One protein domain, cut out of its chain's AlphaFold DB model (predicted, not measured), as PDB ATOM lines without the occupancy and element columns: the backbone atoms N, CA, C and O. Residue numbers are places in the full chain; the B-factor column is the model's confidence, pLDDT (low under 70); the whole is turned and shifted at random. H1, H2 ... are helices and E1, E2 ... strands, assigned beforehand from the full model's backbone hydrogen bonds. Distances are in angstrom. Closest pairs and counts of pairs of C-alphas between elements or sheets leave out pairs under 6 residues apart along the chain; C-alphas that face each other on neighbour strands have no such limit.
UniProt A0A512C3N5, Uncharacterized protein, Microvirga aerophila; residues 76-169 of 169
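This is residues 76 to 169 of the 169 residues of an uncharacterized protein of Microvirga aerophila (UniProt A0A512C3N5). Look for two small two-stranded sheets: the hairpin of E1 and E2, with helix H1 packed mainly on E2, and the short parallel pair E3 and E4, with H2 beside it. H3 lies by E1, on the other side of the hairpin from H1; no helix touches another, and H2 and H3 meet only through their link. The 94 printed residues hold three named helices and four named strands, in the order E1, E2, H1, E3, E4, H2, H3, a mixed class of helices and strands. The whole is compact, with a radius of gyration of the C-alphas of 13.0 A, and rounded, spanning 36 by 30 by 26 A.

Begin with E1, residues 76 to 80, and E2, residues 87 to 93, antiparallel neighbours at 165 degrees that form a hairpin. Check N 77 and O 91, 2.8 A apart, and N 79 and O 89, 2.9 A apart, both within hydrogen-bond range. Next comes H1, residues 102 to 114; its closest C-alphas to E2 are those of Val 110 and Ala 89, 6.2 A apart. E3, residues 121 to 123, and E4, residues 138 to 140, are parallel neighbours at 25 degrees, with N 139 and O 121 2.8 A apart, within hydrogen-bond range. E1 and E3 are near each other, with 5 pairs of C-alphas within 10 A. H2, residues 149 to 157, comes closest to E3 at the C-alphas of Leu 155 and Tyr 122, 6.6 A apart. H3, residues 160 to 168, meets H2 only through their link, and its closest C-alphas to E1 are those of Ile 161 and Val 80, 7.1 A apart. E2 and H3 are only just apart, at 8.4 A. Every O i to N i+4 pair is within hydrogen-bond range in H1 and H3, and 4 of 5 are in H2.

Find C-alpha 76 at (143.274, 156.683, 94.849), where E1 begins; it runs 13.0 A, and E2 runs 17.1 A. H1 starts at C-alpha 102, at (137.280, 153.026, 102.254), and is 18.1 A long. E3 and E4 have three residues each. H2 and H3 are each 13.3 A long, and H3 ends at C-alpha 168, at (152.207, 154.447, 87.709).

The two C-alphas farthest apart are those of Cys 95 and Pro 149, 38.1 A. The printed part has no cut and ends at Thr 169, the chain's last residue. The link from E3 to E4, residues 124 to 137, is long, and the link from H2 to H3 is tight. The mean pLDDT of the printed part is 76.3; look for values under 70 at residues 94 to 97, 99 to 107, 114, 126 to 136 and 169.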
ATOM      1  N   VAL A  76     143.351 158.010  95.463       82.00
ATOM      2  CA  VAL A  76     143.274 156.683  94.849       82.00
ATOM      3  C   VAL A  76     143.617 155.630  95.891       82.00
ATOM      4  O   VAL A  76     144.498 155.830  96.726       82.00
ATOM      5  N   VAL A  77     142.912 154.504  95.854       81.50
ATOM      6  CA  VAL A  77     143.294 153.302  96.592       81.50
ATOM      7  C   VAL A  77     143.955 152.332  95.637       81.50
ATOM      8  O   VAL A  77     143.398 152.012  94.589       81.50
ATOM      9  N   LEU A  78     145.121 151.843  96.041       84.56
ATOM     10  CA  LEU A  78     145.897 150.857  95.307       84.56
ATOM     11  C   LEU A  78     146.014 149.577  96.126       84.56
ATOM     12  O   LEU A  78     146.163 149.600  97.352       84.56
ATOM     13  N   ARG A  79     145.919 148.442  95.437       84.94
ATOM     14  CA  ARG A  79     146.021 147.103  96.019       84.94
ATOM     15  C   ARG A  79     147.081 146.323  95.271       84.94
ATOM     16  O   ARG A  79     146.973 146.122  94.067       84.94
ATOM     17  N   VAL A  80     148.080 145.880  96.020       86.06
ATOM     18  CA  VAL A  80     149.261 145.205  95.490       86.06
ATOM     19  C   VAL A  80     149.472 143.889  96.231       86.06
ATOM     20  O   VAL A  80     149.220 143.811  97.439       86.06
ATOM     21  N   THR A  81     149.918 142.848  95.526       87.25
ATOM     22  CA  THR A  81     150.322 141.586  96.159       87.25
ATOM     23  C   THR A  81     151.594 141.785  96.986       87.25
ATOM     24  O   THR A  81     152.543 142.438  96.568       87.25
ATOM     25  N   ASN A  82     151.640 141.219  98.193       85.50
ATOM     26  CA  ASN A  82     152.749 141.480  99.122       85.50
ATOM     27  C   ASN A  82     154.073 140.790  98.734       85.50
ATOM     28  O   ASN A  82     155.138 141.181  99.206       85.50
ATOM     29  N   TRP A  83     154.000 139.713  97.949       82.00
ATOM     30  CA  TRP A  83     155.166 138.918  97.559       82.00
ATOM     31  C   TRP A  83     155.727 139.338  96.210       82.00
ATOM     32  O   TRP A  83     156.914 139.631  96.121       82.00
ATOM     33  N   GLU A  84     154.872 139.363  95.195       83.81
ATOM     34  CA  GLU A  84     155.282 139.579  93.807       83.81
ATOM     35  C   GLU A  84     155.221 141.053  93.400       83.81
ATOM     36  O   GLU A  84     155.847 141.443  92.423       83.81
ATOM     37  N   GLY A  85     154.495 141.888  94.150       82.94
ATOM     38  CA  GLY A  85     154.353 143.296  93.806       82.94
ATOM     39  C   GLY A  85     153.484 143.514  92.568       82.94
ATOM     40  O   GLY A  85     153.723 144.453  91.832       82.94
ATOM     41  N   PHE A  86     152.474 142.683  92.318       86.44
ATOM     42  CA  PHE A  86     151.525 142.911  91.223       86.44
ATOM     43  C   PHE A  86     150.389 143.827  91.663       86.44
ATOM     44  O   PHE A  86     149.787 143.614  92.719       86.44
ATOM     45  N   MET A  87     150.071 144.833  90.843       86.50
ATOM     46  CA  MET A  87     148.880 145.660  91.040       86.50
ATOM     47  C   MET A  87     147.634 144.865  90.659       86.50
ATOM     48  O   MET A  87     147.469 144.481  89.509       86.50
ATOM     49  N   LEU A  88     146.755 144.636  91.631       85.38
ATOM     50  CA  LEU A  88     145.501 143.909  91.423       85.38
ATOM     51  C   LEU A  88     144.337 144.848  91.128       85.38
ATOM     52  O   LEU A  88     143.442 144.515  90.361       85.38
ATOM     53  N   ALA A  89     144.308 145.999  91.800       82.44
ATOM     54  CA  ALA A  89     143.214 146.945  91.667       82.44
ATOM     55  C   ALA A  89     143.672 148.367  91.971       82.44
ATOM     56  O   ALA A  89     144.425 148.609  92.924       82.44
ATOM     57  N   SER A  90     143.127 149.303  91.206       85.75
ATOM     58  CA  SER A  90     143.169 150.732  91.471       85.75
ATOM     59  C   SER A  90     141.741 151.267  91.473       85.75
ATOM     60  O   SER A  90     140.904 150.863  90.668       85.75
ATOM     61  N   LYS A  91     141.426 152.151  92.420       82.31
ATOM     62  CA  LYS A  91     140.117 152.804  92.468       82.31
ATOM     63  C   LYS A  91     140.258 154.244  92.925       82.31
ATOM     64  O   LYS A  91     140.747 154.497  94.027       82.31
ATOM     65  N   ALA A  92     139.798 155.174  92.095       81.56
ATOM     66  CA  ALA A  92     139.637 156.562  92.496       81.56
ATOM     67  C   ALA A  92     138.496 156.680  93.515       81.56
ATOM     68  O   ALA A  92     137.451 156.037  93.388       81.56
ATOM     69  N   LEU A  93     138.714 157.473  94.558       77.25
ATOM     70  CA  LEU A  93     137.729 157.740  95.589       77.25
ATOM     71  C   LEU A  93     137.048 159.062  95.317       77.25
ATOM     72  O   LEU A  93     137.676 160.118  95.295       77.25
ATOM     73  N   GLU A  94     135.734 158.987  95.199       67.56
ATOM     74  CA  GLU A  94     134.897 160.166  95.144       67.56
ATOM     75  C   GLU A  94     134.814 160.787  96.546       67.56
ATOM     76  O   GLU A  94     134.516 160.120  97.542       67.56
ATOM     77  N   CYS A  95     135.074 162.094  96.620       66.12
ATOM     78  CA  CYS A  95     135.049 162.913  97.835       66.12
ATOM     79  C   CYS A  95     136.174 162.660  98.858       66.12
ATOM     80  O   CYS A  95     136.962 161.716  98.805       66.12
ATOM     81  N   LYS A  96     136.236 163.559  99.850       66.69
ATOM     82  CA  LYS A  96     137.187 163.527 100.969       66.69
ATOM     83  C   LYS A  96     136.806 162.441 101.990       66.69
ATOM     84  O   LYS A  96     136.504 162.739 103.144       66.69
ATOM     85  N   SER A  97     136.787 161.181 101.562       65.31
ATOM     86  CA  SER A  97     136.552 160.033 102.440       65.31
ATOM     87  C   SER A  97     137.789 159.744 103.301       65.31
ATOM     88  O   SER A  97     138.944 159.783 102.853       65.31
ATOM     89  N   TYR A  98     137.556 159.498 104.592       70.19
ATOM     90  CA  TYR A  98     138.611 159.095 105.517       70.19
ATOM     91  C   TYR A  98     139.079 157.671 105.189       70.19
ATOM     92  O   TYR A  98     138.250 156.786 104.991       70.19
ATOM     93  N   ASP A  99     140.397 157.439 105.183       67.19
ATOM     94  CA  ASP A  99     141.020 156.178 104.736       67.19
ATOM     95  C   ASP A  99     140.504 154.924 105.447       67.19
ATOM     96  O   ASP A  99     140.537 153.825 104.894       67.19
ATOM     97  N   GLY A 100     140.032 155.077 106.684       63.25
ATOM     98  CA  GLY A 100     139.414 153.994 107.438       63.25
ATOM     99  C   GLY A 100     138.144 153.443 106.781       63.25
ATOM    100  O   GLY A 100     137.992 152.229 106.662       63.25
ATOM    101  N   HIS A 101     137.272 154.322 106.275       66.62
ATOM    102  CA  HIS A 101     135.960 153.945 105.735       66.62
ATOM    103  C   HIS A 101     136.039 153.283 104.358       66.62
ATOM    104  O   HIS A 101     135.177 152.490 103.988       66.62
ATOM    105  N   THR A 102     137.108 153.543 103.613       64.62
ATOM    106  CA  THR A 102     137.280 153.026 102.254       64.62
ATOM    107  C   THR A 102     137.736 151.561 102.221       64.62
ATOM    108  O   THR A 102     137.701 150.897 101.182       64.62
ATOM    109  N   ARG A 103     138.153 151.001 103.362       67.00
ATOM    110  CA  ARG A 103     138.756 149.660 103.430       67.00
ATOM    111  C   ARG A 103     137.807 148.522 103.059       67.00
ATOM    112  O   ARG A 103     138.266 147.601 102.384       67.00
ATOM    113  N   ASN A 104     136.538 148.582 103.468       67.12
ATOM    114  CA  ASN A 104     135.535 147.569 103.105       67.12
ATOM    115  C   ASN A 104     135.236 147.622 101.614       67.12
ATOM    116  O   ASN A 104     135.519 146.661 100.910       67.12
ATOM    117  N   ALA A 105     134.829 148.797 101.127       62.97
ATOM    118  CA  ALA A 105     134.507 149.013  99.721       62.97
ATOM    119  C   ALA A 105     135.659 148.610  98.782       62.97
ATOM    120  O   ALA A 105     135.431 148.092  97.694       62.97
ATOM    121  N   THR A 106     136.912 148.800  99.208       65.44
ATOM    122  CA  THR A 106     138.078 148.343  98.434       65.44
ATOM    123  C   THR A 106     138.317 146.837  98.575       65.44
ATOM    124  O   THR A 106     138.763 146.193  97.633       65.44
ATOM    125  N   GLY A 107     138.110 146.259  99.762       66.69
ATOM    126  CA  GLY A 107     138.250 144.814  99.976       66.69
ATOM    127  C   GLY A 107     137.261 144.013  99.133       66.69
ATOM    128  O   GLY A 107     137.646 143.020  98.517       66.69
ATOM    129  N   ASP A 108     136.029 144.505  99.041       70.62
ATOM    130  CA  ASP A 108     134.984 143.933  98.196       70.62
ATOM    131  C   ASP A 108     135.349 144.072  96.715       70.62
ATOM    132  O   ASP A 108     135.239 143.110  95.964       70.62
ATOM    133  N   HIS A 109     135.903 145.220  96.310       71.06
ATOM    134  CA  HIS A 109     136.352 145.441  94.934       71.06
ATOM    135  C   HIS A 109     137.491 144.500  94.505       71.06
ATOM    136  O   HIS A 109     137.445 143.943  93.415       71.06
ATOM    137  N   VAL A 110     138.484 144.259  95.368       71.69
ATOM    138  CA  VAL A 110     139.551 143.277  95.085       71.69
ATOM    139  C   VAL A 110     139.004 141.863  95.027       71.69
ATOM    140  O   VAL A 110     139.408 141.092  94.168       71.69
ATOM    141  N   THR A 111     138.087 141.521  95.933       74.94
ATOM    142  CA  THR A 111     137.460 140.196  95.931       74.94
ATOM    143  C   THR A 111     136.644 139.991  94.656       74.94
ATOM    144  O   THR A 111     136.649 138.894  94.117       74.94
ATOM    145  N   ALA A 112     135.986 141.038  94.150       74.88
ATOM    146  CA  ALA A 112     135.256 140.993  92.889       74.88
ATOM    147  C   ALA A 112     136.184 140.852  91.670       74.88
ATOM    148  O   ALA A 112     135.848 140.127  90.748       74.88
ATOM    149  N   LEU A 113     137.343 141.521  91.664       75.94
ATOM    150  CA  LEU A 113     138.294 141.463  90.544       75.94
ATOM    151  C   LEU A 113     139.136 140.183  90.523       75.94
ATOM    152  O   LEU A 113     139.458 139.673  89.458       75.94
ATOM    153  N   SER A 114     139.542 139.700  91.695       67.12
ATOM    154  CA  SER A 114     140.472 138.577  91.824       67.12
ATOM    155  C   SER A 114     139.773 137.248  92.096       67.12
ATOM    156  O   SER A 114     140.461 136.233  92.113       67.12
ATOM    157  N   GLU A 115     138.483 137.255  92.454       72.81
ATOM    158  CA  GLU A 115     137.704 136.123  93.004       72.81
ATOM    159  C   GLU A 115     138.298 135.470  94.275       72.81
ATOM    160  O   GLU A 115     137.663 134.656  94.948       72.81
ATOM    161  N   VAL A 116     139.495 135.893  94.687       74.12
ATOM    162  CA  VAL A 116     140.244 135.397  95.836       74.12
ATOM    163  C   VAL A 116     140.101 136.369  97.002       74.12
ATOM    164  O   VAL A 116     140.371 137.569  96.905       74.12
ATOM    165  N   LYS A 117     139.708 135.838  98.163       72.31
ATOM    166  CA  LYS A 117     139.593 136.617  99.402       72.31
ATOM    167  C   LYS A 117     140.951 136.695 100.109       72.31
ATOM    168  O   LYS A 117     141.388 135.684 100.654       72.31
ATOM    169  N   PRO A 118     141.570 137.882 100.242       74.19
ATOM    170  CA  PRO A 118     142.922 138.004 100.784       74.19
ATOM    171  C   PRO A 118     143.003 137.579 102.252       74.19
ATOM    172  O   PRO A 118     142.215 138.046 103.081       74.19
ATOM    173  N   ASP A 119     143.992 136.743 102.584       80.00
ATOM    174  CA  ASP A 119     144.239 136.240 103.941       80.00
ATOM    175  C   ASP A 119     144.704 137.284 104.929       80.00
ATOM    176  O   ASP A 119     144.254 137.300 106.081       80.00
ATOM    177  N   ARG A 120     145.565 138.182 104.464       83.50
ATOM    178  CA  ARG A 120     146.133 139.264 105.255       83.50
ATOM    179  C   ARG A 120     146.153 140.530 104.422       83.50
ATOM    180  O   ARG A 120     146.366 140.495 103.214       83.50
ATOM    181  N   ILE A 121     145.918 141.654 105.082       82.69
ATOM    182  CA  ILE A 121     145.946 142.976 104.467       82.69
ATOM    183  C   ILE A 121     146.911 143.833 105.278       82.69
ATOM    184  O   ILE A 121     146.735 143.982 106.486       82.69
ATOM    185  N   TYR A 122     147.900 144.424 104.616       85.19
ATOM    186  CA  TYR A 122     148.862 145.340 105.230       85.19
ATOM    187  C   TYR A 122     148.501 146.764 104.836       85.19
ATOM    188  O   TYR A 122     148.257 147.033 103.663       85.19
ATOM    189  N   VAL A 123     148.432 147.667 105.812       82.00
ATOM    190  CA  VAL A 123     147.997 149.050 105.579       82.00
ATOM    191  C   VAL A 123     148.862 150.031 106.361       82.00
ATOM    192  O   VAL A 123     149.381 149.716 107.438       82.00
ATOM    193  N   ASP A 124     148.993 151.244 105.834       81.75
ATOM    194  CA  ASP A 124     149.564 152.375 106.552       81.75
ATOM    195  C   ASP A 124     148.810 152.725 107.834       81.75
ATOM    196  O   ASP A 124     147.622 152.446 108.015       81.75
ATOM    197  N   SER A 125     149.514 153.405 108.741       72.81
ATOM    198  CA  SER A 125     148.931 153.881 109.997       72.81
ATOM    199  C   SER A 125     147.833 154.932 109.804       72.81
ATOM    200  O   SER A 125     147.047 155.134 110.726       72.81
ATOM    201  N   GLY A 126     147.783 155.595 108.643       69.50
ATOM    202  CA  GLY A 126     146.761 156.593 108.309       69.50
ATOM    203  C   GLY A 126     145.363 155.995 108.130       69.50
ATOM    204  O   GLY A 126     144.373 156.643 108.446       69.50
ATOM    205  N   SER A 127     145.264 154.722 107.742       64.19
ATOM    206  CA  SER A 127     143.987 154.016 107.556       64.19
ATOM    207  C   SER A 127     143.476 153.369 108.849       64.19
ATOM    208  O   SER A 127     142.901 152.272 108.843       64.19
ATOM    209  N   ARG A 128     143.752 154.018 109.984       63.59
ATOM    210  CA  ARG A 128     143.374 153.566 111.321       63.59
ATOM    211  C   ARG A 128     141.978 154.081 111.648       63.59
ATOM    212  O   ARG A 128     141.822 155.227 112.033       63.59
ATOM    213  N   GLY A 129     140.970 153.224 111.575       58.03
ATOM    214  CA  GLY A 129     139.631 153.586 112.032       58.03
ATOM    215  C   GLY A 129     138.548 152.795 111.321       58.03
ATOM    216  O   GLY A 129     138.532 152.749 110.103       58.03
ATOM    217  N   HIS A 130     137.691 152.186 112.136       56.03
ATOM    218  CA  HIS A 130     136.364 151.632 111.858       56.03
ATOM    219  C   HIS A 130     136.125 150.572 110.760       56.03
ATOM    220  O   HIS A 130     136.721 150.534 109.692       56.03
ATOM    221  N   ASP A 131     135.219 149.664 111.133       49.38
ATOM    222  CA  ASP A 131     134.377 148.762 110.340       49.38
ATOM    223  C   ASP A 131     134.965 147.756 109.363       49.38
ATOM    224  O   ASP A 131     134.199 147.118 108.654       49.38
ATOM    225  N   TYR A 132     136.253 147.415 109.418       54.03
ATOM    226  CA  TYR A 132     136.620 146.099 108.881       54.03
ATOM    227  C   TYR A 132     136.119 145.006 109.836       54.03
ATOM    228  O   TYR A 132     136.748 144.752 110.868       54.03
ATOM    229  N   GLY A 133     135.003 144.343 109.500       54.53
ATOM    230  CA  GLY A 133     134.386 143.277 110.311       54.53
ATOM    231  C   GLY A 133     135.352 142.137 110.672       54.53
ATOM    232  O   GLY A 133     135.160 141.425 111.653       54.53
ATOM    233  N   ARG A 134     136.471 142.018 109.942       59.75
ATOM    234  CA  ARG A 134     137.556 141.056 110.187       59.75
ATOM    235  C   ARG A 134     138.840 141.737 110.676       59.75
ATOM    236  O   ARG A 134     139.900 141.576 110.069       59.75
ATOM    237  N   LYS A 135     138.768 142.489 111.782       59.34
ATOM    238  CA  LYS A 135     139.900 143.240 112.383       59.34
ATOM    239  C   LYS A 135     141.196 142.420 112.532       59.34
ATOM    240  O   LYS A 135     142.276 142.986 112.433       59.34
ATOM    241  N   LYS A 136     141.100 141.095 112.708       59.94
ATOM    242  CA  LYS A 136     142.248 140.179 112.878       59.94
ATOM    243  C   LYS A 136     143.085 139.940 111.607       59.94
ATOM    244  O   LYS A 136     144.231 139.529 111.733       59.94
ATOM    245  N   ARG A 137     142.551 140.192 110.401       71.62
ATOM    246  CA  ARG A 137     143.279 140.006 109.122       71.62
ATOM    247  C   ARG A 137     144.019 141.263 108.660       71.62
ATOM    248  O   ARG A 137     144.738 141.203 107.667       71.62
ATOM    249  N   VAL A 138     143.830 142.401 109.336       77.00
ATOM    250  CA  VAL A 138     144.430 143.668 108.911       77.00
ATOM    251  C   VAL A 138     145.531 144.102 109.858       77.00
ATOM    252  O   VAL A 138     145.306 144.262 111.054       77.00
ATOM    253  N   LEU A 139     146.707 144.330 109.290       80.94
ATOM    254  CA  LEU A 139     147.933 144.646 109.998       80.94
ATOM    255  C   LEU A 139     148.343 146.076 109.667       80.94
ATOM    256  O   LEU A 139     148.497 146.447 108.503       80.94
ATOM    257  N   LEU A 140     148.489 146.892 110.709       82.25
ATOM    258  CA  LEU A 140     148.918 148.283 110.578       82.25
ATOM    259  C   LEU A 140     150.447 148.366 110.606       82.25
ATOM    260  O   LEU A 140     151.086 147.677 111.400       82.25
ATOM    261  N   ALA A 141     151.028 149.284 109.831       80.12
ATOM    262  CA  ALA A 141     152.480 149.491 109.733       80.12
ATOM    263  C   ALA A 141     153.215 149.610 111.086       80.12
ATOM    264  O   ALA A 141     154.356 149.179 111.216       80.12
ATOM    265  N   ARG A 142     152.570 150.186 112.111       79.19
ATOM    266  CA  ARG A 142     153.152 150.393 113.454       79.19
ATOM    267  C   ARG A 142     152.650 149.402 114.511       79.19
ATOM    268  O   ARG A 142     152.873 149.609 115.704       79.19
ATOM    269  N   GLN A 143     151.945 148.347 114.112       80.62
ATOM    270  CA  GLN A 143     151.467 147.337 115.047       80.62
ATOM    271  C   GLN A 143     152.655 146.546 115.609       80.62
ATOM    272  O   GLN A 143     153.441 145.988 114.857       80.62
ATOM    273  N   ARG A 144     152.800 146.509 116.939       75.56
ATOM    274  CA  ARG A 144     153.882 145.761 117.616       75.56
ATOM    275  C   ARG A 144     153.403 144.496 118.331       75.56
ATOM    276  O   ARG A 144     154.193 143.589 118.558       75.56
ATOM    277  N   ARG A 145     152.118 144.429 118.691       77.31
ATOM    278  CA  ARG A 145     151.519 143.323 119.455       77.31
ATOM    279  C   ARG A 145     150.745 142.373 118.534       77.31
ATOM    280  O   ARG A 145     150.130 142.819 117.565       77.31
ATOM    281  N   GLY A 146     150.762 141.079 118.861       78.44
ATOM    282  CA  GLY A 146     150.006 140.045 118.142       78.44
ATOM    283  C   GLY A 146     150.567 139.672 116.765       78.44
ATOM    284  O   GLY A 146     149.806 139.246 115.904       78.44
ATOM    285  N   LEU A 147     151.874 139.865 116.536       81.94
ATOM    286  CA  LEU A 147     152.543 139.533 115.274       81.94
ATOM    287  C   LEU A 147     153.431 138.297 115.417       81.94
ATOM    288  O   LEU A 147     154.386 138.309 116.205       81.94
ATOM    289  N   THR A 148     153.171 137.287 114.586       85.44
ATOM    290  CA  THR A 148     154.084 136.154 114.385       85.44
ATOM    291  C   THR A 148     155.342 136.599 113.618       85.44
ATOM    292  O   THR A 148     155.324 137.651 112.968       85.44
ATOM    293  N   PRO A 149     156.448 135.832 113.661       85.69
ATOM    294  CA  PRO A 149     157.665 136.159 112.911       85.69
ATOM    295  C   PRO A 149     157.417 136.343 111.406       85.69
ATOM    296  O   PRO A 149     157.873 137.332 110.833       85.69
ATOM    297  N   ALA A 150     156.610 135.469 110.793       86.12
ATOM    298  CA  ALA A 150     156.230 135.571 109.381       86.12
ATOM    299  C   ALA A 150     155.500 136.890 109.071       86.12
ATOM    300  O   ALA A 150     155.873 137.604 108.143       86.12
ATOM    301  N   MET A 151     154.533 137.278 109.914       85.19
ATOM    302  CA  MET A 151     153.791 138.535 109.751       85.19
ATOM    303  C   MET A 151     154.695 139.768 109.857       85.19
ATOM    304  O   MET A 151     154.440 140.772 109.194       85.19
ATOM    305  N   ARG A 152     155.764 139.716 110.666       85.31
ATOM    306  CA  ARG A 152     156.752 140.809 110.737       85.31
ATOM    307  C   ARG A 152     157.573 140.911 109.456       85.31
ATOM    308  O   ARG A 152     157.810 142.024 108.999       85.31
ATOM    309  N   CYS A 153     158.007 139.786 108.890       87.00
ATOM    310  CA  CYS A 153     158.737 139.769 107.619       87.00
ATOM    311  C   CYS A 153     157.873 140.305 106.473       87.00
ATOM    312  O   CYS A 153     158.331 141.142 105.702       87.00
ATOM    313  N   GLU A 154     156.609 139.893 106.413       86.19
ATOM    314  CA  GLU A 154     155.636 140.396 105.441       86.19
ATOM    315  C   GLU A 154     155.399 141.905 105.595       86.19
ATOM    316  O   GLU A 154     155.428 142.632 104.606       86.19
ATOM    317  N   LEU A 155     155.239 142.404 106.827       86.38
ATOM    318  CA  LEU A 155     155.022 143.831 107.090       86.38
ATOM    319  C   LEU A 155     156.222 144.699 106.671       86.38
ATOM    320  O   LEU A 155     156.029 145.843 106.259       86.38
ATOM    321  N   LYS A 156     157.451 144.168 106.744       85.81
ATOM    322  CA  LYS A 156     158.671 144.863 106.292       85.81
ATOM    323  C   LYS A 156     158.715 145.087 104.778       85.81
ATOM    324  O   LYS A 156     159.431 145.984 104.351       85.81
ATOM    325  N   ARG A 157     157.971 144.309 103.983       85.62
ATOM    326  CA  ARG A 157     157.927 144.428 102.512       85.62
ATOM    327  C   ARG A 157     156.933 145.465 102.011       85.62
ATOM    328  O   ARG A 157     157.093 145.983 100.916       85.62
ATOM    329  N   ARG A 158     155.961 145.832 102.846       87.00
ATOM    330  CA  ARG A 158     154.948 146.853 102.559       87.00
ATOM    331  C   ARG A 158     155.494 148.146 101.913       87.00
ATOM    332  O   ARG A 158     154.830 148.618 100.997       87.00
ATOM    333  N   PRO A 159     156.647 148.727 102.319       85.12
ATOM    334  CA  PRO A 159     157.170 149.950 101.696       85.12
ATOM    335  C   PRO A 159     157.486 149.822 100.198       85.12
ATOM    336  O   PRO A 159     157.590 150.840  99.527       85.12
ATOM    337  N   ALA A 160     157.592 148.604  99.652       86.25
ATOM    338  CA  ALA A 160     157.770 148.382  98.215       86.25
ATOM    339  C   ALA A 160     156.619 148.959  97.367       86.25
ATOM    340  O   ALA A 160     156.812 149.244  96.188       86.25
ATOM    341  N   ILE A 161     155.441 149.186  97.965       84.62
ATOM    342  CA  ILE A 161     154.322 149.840  97.280       84.62
ATOM    343  C   ILE A 161     154.648 151.278  96.852       84.62
ATOM    344  O   ILE A 161     154.117 151.735  95.851       84.62
ATOM    345  N   GLU A 162     155.537 151.981  97.557       84.81
ATOM    346  CA  GLU A 162     155.897 153.368  97.228       84.81
ATOM    347  C   GLU A 162     156.630 153.453  95.884       84.81
ATOM    348  O   GLU A 162     156.337 154.323  95.067       84.81
ATOM    349  N   ALA A 163     157.532 152.503  95.612       85.50
ATOM    350  CA  ALA A 163     158.222 152.414  94.324       85.50
ATOM    351  C   ALA A 163     157.235 152.145  93.178       85.50
ATOM    352  O   ALA A 163     157.322 152.741  92.111       85.50
ATOM    353  N   MET A 164     156.252 151.284  93.430       84.44
ATOM    354  CA  MET A 164     155.185 150.966  92.485       84.44
ATOM    355  C   MET A 164     154.271 152.158  92.199       84.44
ATOM    356  O   MET A 164     153.902 152.382  91.050       84.44
ATOM    357  N   ILE A 165     153.919 152.931  93.230       84.56
ATOM    358  CA  ILE A 165     153.160 154.175  93.074       84.56
ATOM    359  C   ILE A 165     153.925 155.125  92.151       84.56
ATOM    360  O   ILE A 165     153.339 155.618  91.194       84.56
ATOM    361  N   GLY A 166     155.228 155.304  92.383       83.31
ATOM    362  CA  GLY A 166     156.070 156.186  91.573       83.31
ATOM    363  C   GLY A 166     156.220 155.785  90.101       83.31
ATOM    364  O   GLY A 166     156.571 156.635  89.296       83.31
ATOM    365  N   HIS A 167     155.963 154.527  89.728       84.06
ATOM    366  CA  HIS A 167     155.994 154.091  88.325       84.06
ATOM    367  C   HIS A 167     154.670 154.293  87.581       84.06
ATOM    368  O   HIS A 167     154.655 154.276  86.354       84.06
ATOM    369  N   VAL A 168     153.554 154.404  88.304       80.00
ATOM    370  CA  VAL A 168     152.207 154.447  87.709       80.00
ATOM    371  C   VAL A 168     151.644 155.867  87.636       80.00
ATOM    372  O   VAL A 168     150.709 156.110  86.875       80.00
ATOM    373  N   THR A 169     152.200 156.794  88.413       69.69
ATOM    374  CA  THR A 169     151.889 158.232  88.377       69.69
ATOM    375  C   THR A 169     152.814 158.982  87.438       69.69
ATOM    376  O   THR A 169     152.304 159.842  86.690       69.69
TER     377      THR A 169